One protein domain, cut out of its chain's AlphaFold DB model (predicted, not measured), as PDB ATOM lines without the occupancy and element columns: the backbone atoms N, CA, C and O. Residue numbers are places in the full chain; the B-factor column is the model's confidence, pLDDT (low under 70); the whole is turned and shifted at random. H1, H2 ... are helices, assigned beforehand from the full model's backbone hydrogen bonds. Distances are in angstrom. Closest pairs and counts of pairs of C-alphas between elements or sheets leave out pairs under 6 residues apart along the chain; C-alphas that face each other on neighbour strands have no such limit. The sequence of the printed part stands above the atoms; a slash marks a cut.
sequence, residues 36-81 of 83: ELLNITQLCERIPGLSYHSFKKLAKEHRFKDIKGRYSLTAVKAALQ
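AT A GLANCE: This is residues 36 to 81 of the 83 residues of an uncharacterized protein of Acinetobacter baumannii NIPH 410 (UniProt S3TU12). Three short helices, each about perpendicular to the other two, make a small rounded cluster, with H2 touching both H1 and H3. A short antiparallel pairing ties residues 37 to 38, before H1, to residues 71 to 72, before H3. The printed part has 46 residues with three named helices, H1, H2, H3 in that order, and no named strand: all helix. It is compact, with a radius of gyration of the C-alphas of 9.1 A and spans of 24 by 21 by 17 A.

HOW THE PARTS SIT: H1, residues 40 to 46, touches H2, residues 52 to 62, at 75 degrees; their closest C-alphas, of Cys 44 and Tyr 52, are 6.7 A apart. H2 touches H3, residues 73 to 81, at 84 degrees, closest at the C-alphas of His 62 and Ala 79, 7.0 A. H1 and H3 are close but not clearly touching. In H1, H2 and H3 every O i to N i+4 pair is within hydrogen-bond range.

IN THESE COORDINATES: H1 begins at C-alpha 40 (-3.456, -54.138, 23.278) and is 9.9 A long. H2 is 15.2 A long. H3, 12.7 A, ends at C-alpha 81 (1.798, -37.965, 17.801).

THE WHOLE: The farthest C-alphas, of Lys 68 and Gln 81, are 24.8 A apart. The printed part has no cut. The link H1 to H2 is tight, H2 to H3 short. No printed residue is under 70 in pLDDT.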
ATOM      1  N   GLU A  36      -8.644 -50.160  11.869       87.06
ATOM      2  CA  GLU A  36      -8.313 -51.503  12.332       87.06
ATOM      3  C   GLU A  36      -8.478 -51.572  13.859       87.06
ATOM      4  O   GLU A  36      -7.761 -50.904  14.609       87.06
ATOM      5  N   LEU A  37      -9.430 -52.385  14.331       90.31
ATOM      6  CA  LEU A  37      -9.651 -52.611  15.760       90.31
ATOM      7  C   LEU A  37      -8.775 -53.756  16.257       90.31
ATOM      8  O   LEU A  37      -9.047 -54.930  15.983       90.31
ATOM      9  N   LEU A  38      -7.764 -53.409  17.044       90.44
ATOM     10  CA  LEU A  38      -6.744 -54.328  17.538       90.44
ATOM     11  C   LEU A  38      -6.773 -54.417  19.062       90.44
ATOM     12  O   LEU A  38      -7.131 -53.462  19.754       90.44
ATOM     13  N   ASN A  39      -6.402 -55.574  19.603       94.25
ATOM     14  CA  ASN A  39      -6.182 -55.697  21.043       94.25
ATOM     15  C   ASN A  39      -4.853 -55.030  21.453       94.25
ATOM     16  O   ASN A  39      -4.028 -54.678  20.609       94.25
ATOM     17  N   ILE A  40      -4.632 -54.861  22.759       92.44
ATOM     18  CA  ILE A  40      -3.456 -54.138  23.278       92.44
ATOM     19  C   ILE A  40      -2.141 -54.790  22.828       92.44
ATOM     20  O   ILE A  40      -1.218 -54.082  22.441       92.44
ATOM     21  N   THR A  41      -2.061 -56.122  22.827       93.25
ATOM     22  CA  THR A  41      -0.857 -56.851  22.398       93.25
ATOM     23  C   THR A  41      -0.525 -56.561  20.935       93.25
ATOM     24  O   THR A  41       0.592 -56.160  20.627       93.25
ATOM     25  N   GLN A  42      -1.518 -56.659  20.051       92.94
ATOM     26  CA  GLN A  42      -1.369 -56.364  18.624       92.94
ATOM     27  C   GLN A  42      -0.987 -54.900  18.375       92.94
ATOM     28  O   GLN A  42      -0.199 -54.604  17.480       92.94
ATOM     29  N   LEU A  43      -1.521 -53.969  19.171       93.38
ATOM     30  CA  LEU A  43      -1.139 -52.556  19.102       93.38
ATOM     31  C   LEU A  43       0.330 -52.354  19.480       93.38
ATOM     32  O   LEU A  43       1.040 -51.640  18.776       93.38
ATOM     33  N   CYS A  44       0.792 -52.996  20.555       92.50
ATOM     34  CA  CYS A  44       2.186 -52.946  20.991       92.50
ATOM     35  C   CYS A  44       3.153 -53.571  19.973       92.50
ATOM     36  O   CYS A  44       4.260 -53.074  19.801       92.50
ATOM     37  N   GLU A  45       2.742 -54.627  19.271       92.38
ATOM     38  CA  GLU A  45       3.539 -55.242  18.199       92.38
ATOM     39  C   GLU A  45       3.628 -54.349  16.953       92.38
ATOM     40  O   GLU A  45       4.660 -54.295  16.285       92.38
ATOM     41  N   ARG A  46       2.540 -53.646  16.623       89.31
ATOM     42  CA  ARG A  46       2.400 -52.894  15.365       89.31
ATOM     43  C   ARG A  46       2.858 -51.442  15.468       89.31
ATOM     44  O   ARG A  46       3.134 -50.827  14.438       89.31
ATOM     45  N   ILE A  47       2.913 -50.878  16.675       88.69
ATOM     46  CA  ILE A  47       3.395 -49.520  16.935       88.69
ATOM     47  C   ILE A  47       4.733 -49.601  17.685       88.69
ATOM     48  O   ILE A  47       4.747 -49.839  18.895       88.69
ATOM     49  N   PRO A  48       5.866 -49.359  17.000       85.69
ATOM     50  CA  PRO A  48       7.173 -49.310  17.642       85.69
ATOM     51  C   PRO A  48       7.198 -48.295  18.790       85.69
ATOM     52  O   PRO A  48       6.744 -47.163  18.637       85.69
ATOM     53  N   GLY A  49       7.724 -48.703  19.946       85.75
ATOM     54  CA  GLY A  49       7.795 -47.855  21.142       85.75
ATOM     55  C   GLY A  49       6.524 -47.833  21.998       85.75
ATOM     56  O   GLY A  49       6.550 -47.278  23.098       85.75
ATOM     57  N   LEU A  50       5.430 -48.475  21.572       90.75
ATOM     58  CA  LEU A  50       4.237 -48.627  22.402       90.75
ATOM     59  C   LEU A  50       4.363 -49.858  23.312       90.75
ATOM     60  O   LEU A  50       4.166 -50.994  22.893       90.75
ATOM     61  N   SER A  51       4.615 -49.632  24.598       92.00
ATOM     62  CA  SER A  51       4.492 -50.658  25.640       92.00
ATOM     63  C   SER A  51       3.067 -50.738  26.202       92.00
ATOM     64  O   SER A  51       2.280 -49.793  26.098       92.00
ATOM     65  N   TYR A  52       2.743 -51.831  26.894       92.06
ATOM     66  CA  TYR A  52       1.463 -51.974  27.599       92.06
ATOM     67  C   TYR A  52       1.225 -50.849  28.623       92.06
ATOM     68  O   TYR A  52       0.116 -50.327  28.759       92.06
ATOM     69  N   HIS A  53       2.278 -50.445  29.340       90.56
ATOM     70  CA  HIS A  53       2.202 -49.390  30.349       90.56
ATOM     71  C   HIS A  53       1.962 -48.014  29.722       90.56
ATOM     72  O   HIS A  53       1.088 -47.277  30.184       90.56
ATOM     73  N   SER A  54       2.686 -47.690  28.645       91.06
ATOM     74  CA  SER A  54       2.482 -46.437  27.912       91.06
ATOM     75  C   SER A  54       1.101 -46.397  27.266       91.06
ATOM     76  O   SER A  54       0.436 -45.371  27.359       91.06
ATOM     77  N   PHE A  55       0.609 -47.520  26.727       92.88
ATOM     78  CA  PHE A  55      -0.763 -47.621  26.232       92.88
ATOM     79  C   PHE A  55      -1.789 -47.339  27.330       92.88
ATOM     80  O   PHE A  55      -2.681 -46.524  27.123       92.88
ATOM     81  N   LYS A  56      -1.675 -47.958  28.514       91.50
ATOM     82  CA  LYS A  56      -2.626 -47.717  29.615       91.50
ATOM     83  C   LYS A  56      -2.671 -46.255  30.049       91.50
ATOM     84  O   LYS A  56      -3.751 -45.752  30.361       91.50
ATOM     85  N   LYS A  57      -1.518 -45.583  30.075       91.31
ATOM     86  CA  LYS A  57      -1.442 -44.146  30.356       91.31
ATOM     87  C   LYS A  57      -2.168 -43.347  29.267       91.31
ATOM     88  O   LYS A  57      -3.092 -42.604  29.592       91.31
ATOM     89  N   LEU A  58      -1.840 -43.597  27.999       90.75
ATOM     90  CA  LEU A  58      -2.474 -42.957  26.839       90.75
ATOM     91  C   LEU A  58      -3.996 -43.164  26.824       90.75
ATOM     92  O   LEU A  58      -4.759 -42.225  26.622       90.75
ATOM     93  N   ALA A  59      -4.447 -44.390  27.084       90.75
ATOM     94  CA  ALA A  59      -5.857 -44.756  27.086       90.75
ATOM     95  C   ALA A  59      -6.643 -44.023  28.176       90.75
ATOM     96  O   ALA A  59      -7.806 -43.681  27.967       90.75
ATOM     97  N   LYS A  60      -6.013 -43.746  29.325       88.75
ATOM     98  CA  LYS A  60      -6.614 -42.948  30.397       88.75
ATOM     99  C   LYS A  60      -6.670 -41.460  30.039       88.75
ATOM    100  O   LYS A  60      -7.681 -40.822  30.321       88.75
ATOM    101  N   GLU A  61      -5.614 -40.927  29.428       90.81
ATOM    102  CA  GLU A  61      -5.512 -39.516  29.030       90.81
ATOM    103  C   GLU A  61      -6.483 -39.172  27.890       90.81
ATOM    104  O   GLU A  61      -7.257 -38.224  28.000       90.81
ATOM    105  N   HIS A  62      -6.521 -40.001  26.845       88.75
ATOM    106  CA  HIS A  62      -7.325 -39.777  25.639       88.75
ATOM    107  C   HIS A  62      -8.681 -40.496  25.648       88.75
ATOM    108  O   HIS A  62      -9.449 -40.363  24.697       88.75
ATOM    109  N   ARG A  63      -8.994 -41.248  26.715       89.19
ATOM    110  CA  ARG A  63     -10.265 -41.973  26.913       89.19
ATOM    111  C   ARG A  63     -10.670 -42.803  25.690       89.19
ATOM    112  O   ARG A  63     -11.774 -42.651  25.164       89.19
ATOM    113  N   PHE A  64      -9.773 -43.676  25.230       89.19
ATOM    114  CA  PHE A  64     -10.057 -44.510  24.061       89.19
ATOM    115  C   PHE A  64     -11.314 -45.348  24.259       89.19
ATOM    116  O   PHE A  64     -11.521 -45.964  25.306       89.19
ATOM    117  N   LYS A  65     -12.143 -45.392  23.215       86.56
ATOM    118  CA  LYS A  65     -13.335 -46.230  23.202       86.56
ATOM    119  C   LYS A  65     -12.915 -47.694  23.149       86.56
ATOM    120  O   LYS A  65     -12.307 -48.135  22.178       86.56
ATOM    121  N   ASP A  66     -13.277 -48.431  24.190       88.88
ATOM    122  CA  ASP A  66     -13.152 -49.880  24.220       88.88
ATOM    123  C   ASP A  66     -14.277 -50.510  23.391       88.88
ATOM    124  O   ASP A  66     -15.465 -50.275  23.636       88.88
ATOM    125  N   ILE A  67     -13.905 -51.300  22.384       87.94
ATOM    126  CA  ILE A  67     -14.833 -52.081  21.571       87.94
ATOM    127  C   ILE A  67     -14.501 -53.561  21.770       87.94
ATOM    128  O   ILE A  67     -13.764 -54.164  20.991       87.94
ATOM    129  N   LYS A  68     -15.061 -54.156  22.830       89.06
ATOM    130  CA  LYS A  68     -14.876 -55.576  23.194       89.06
ATOM    131  C   LYS A  68     -13.396 -55.954  23.395       89.06
ATOM    132  O   LYS A  68     -12.935 -56.976  22.889       89.06
ATOM    133  N   GLY A  69     -12.649 -55.117  24.109       88.50
ATOM    134  CA  GLY A  69     -11.219 -55.279  24.375       88.50
ATOM    135  C   GLY A  69     -10.322 -54.908  23.193       88.50
ATOM    136  O   GLY A  69      -9.152 -55.297  23.167       88.50
ATOM    137  N   ARG A  70     -10.862 -54.198  22.196       90.88
ATOM    138  CA  ARG A  70     -10.129 -53.717  21.021       90.88
ATOM    139  C   ARG A  70     -10.228 -52.208  20.902       90.88
ATOM    140  O   ARG A  70     -11.242 -51.612  21.264       90.88
ATOM    141  N   TYR A  71      -9.180 -51.620  20.347       92.25
ATOM    142  CA  TYR A  71      -9.034 -50.186  20.184       92.25
ATOM    143  C   TYR A  71      -8.600 -49.857  18.761       92.25
ATOM    144  O   TYR A  71      -7.940 -50.645  18.084       92.25
ATOM    145  N   SER A  72      -8.998 -48.665  18.349       89.88
ATOM    146  CA  SER A  72      -8.642 -48.027  17.091       89.88
ATOM    147  C   SER A  72      -7.130 -47.890  16.929       89.88
ATOM    148  O   SER A  72      -6.493 -47.166  17.699       89.88
ATOM    149  N   LEU A  73      -6.539 -48.538  15.922       90.31
ATOM    150  CA  LEU A  73      -5.120 -48.352  15.614       90.31
ATOM    151  C   LEU A  73      -4.825 -46.890  15.261       90.31
ATOM    152  O   LEU A  73      -3.801 -46.344  15.679       90.31
ATOM    153  N   THR A  74      -5.717 -46.247  14.507       88.56
ATOM    154  CA  THR A  74      -5.537 -44.854  14.082       88.56
ATOM    155  C   THR A  74      -5.625 -43.873  15.248       88.56
ATOM    156  O   THR A  74      -4.753 -43.016  15.368       88.56
ATOM    157  N   ALA A  75      -6.588 -44.024  16.163       88.31
ATOM    158  CA  ALA A  75      -6.715 -43.151  17.332       88.31
ATOM    159  C   ALA A  75      -5.524 -43.293  18.286       88.31
ATOM    160  O   ALA A  75      -5.055 -42.297  18.836       88.31
ATOM    161  N   VAL A  76      -4.997 -44.511  18.454       89.81
ATOM    162  CA  VAL A  76      -3.810 -44.749  19.286       89.81
ATOM    163  C   VAL A  76      -2.570 -44.105  18.661       89.81
ATOM    164  O   VAL A  76      -1.806 -43.454  19.370       89.81
ATOM    165  N   LYS A  77      -2.386 -44.213  17.337       88.50
ATOM    166  CA  LYS A  77      -1.298 -43.521  16.625       88.50
ATOM    167  C   LYS A  77      -1.417 -41.999  16.716       88.50
ATOM    168  O   LYS A  77      -0.425 -41.340  17.002       88.50
ATOM    169  N   ALA A  78      -2.615 -41.454  16.512       86.81
ATOM    170  CA  ALA A  78      -2.854 -40.015  16.585       86.81
ATOM    171  C   ALA A  78      -2.553 -39.456  17.984       86.81
ATOM    172  O   ALA A  78      -1.915 -38.417  18.116       86.81
ATOM    173  N   ALA A  79      -2.946 -40.177  19.037       87.81
ATOM    174  CA  ALA A  79      -2.648 -39.785  20.410       87.81
ATOM    175  C   ALA A  79      -1.145 -39.804  20.729       87.81
ATOM    176  O   ALA A  79      -0.673 -38.936  21.452       87.81
ATOM    177  N   LEU A  80      -0.382 -40.748  20.164       86.38
ATOM    178  CA  LEU A  80       1.078 -40.783  20.325       86.38
ATOM    179  C   LEU A  80       1.788 -39.616  19.638       86.38
ATOM    180  O   LEU A  80       2.844 -39.210  20.098       86.38
ATOM    181  N   GLN A  81       1.236 -39.104  18.537       81.94
ATOM    182  CA  GLN A  81       1.798 -37.965  17.801       81.94
ATOM    183  C   GLN A  81       1.425 -36.608  18.412       81.94
ATOM    184  O   GLN A  81       1.980 -35.588  18.017       81.94
TER     185      GLN A  81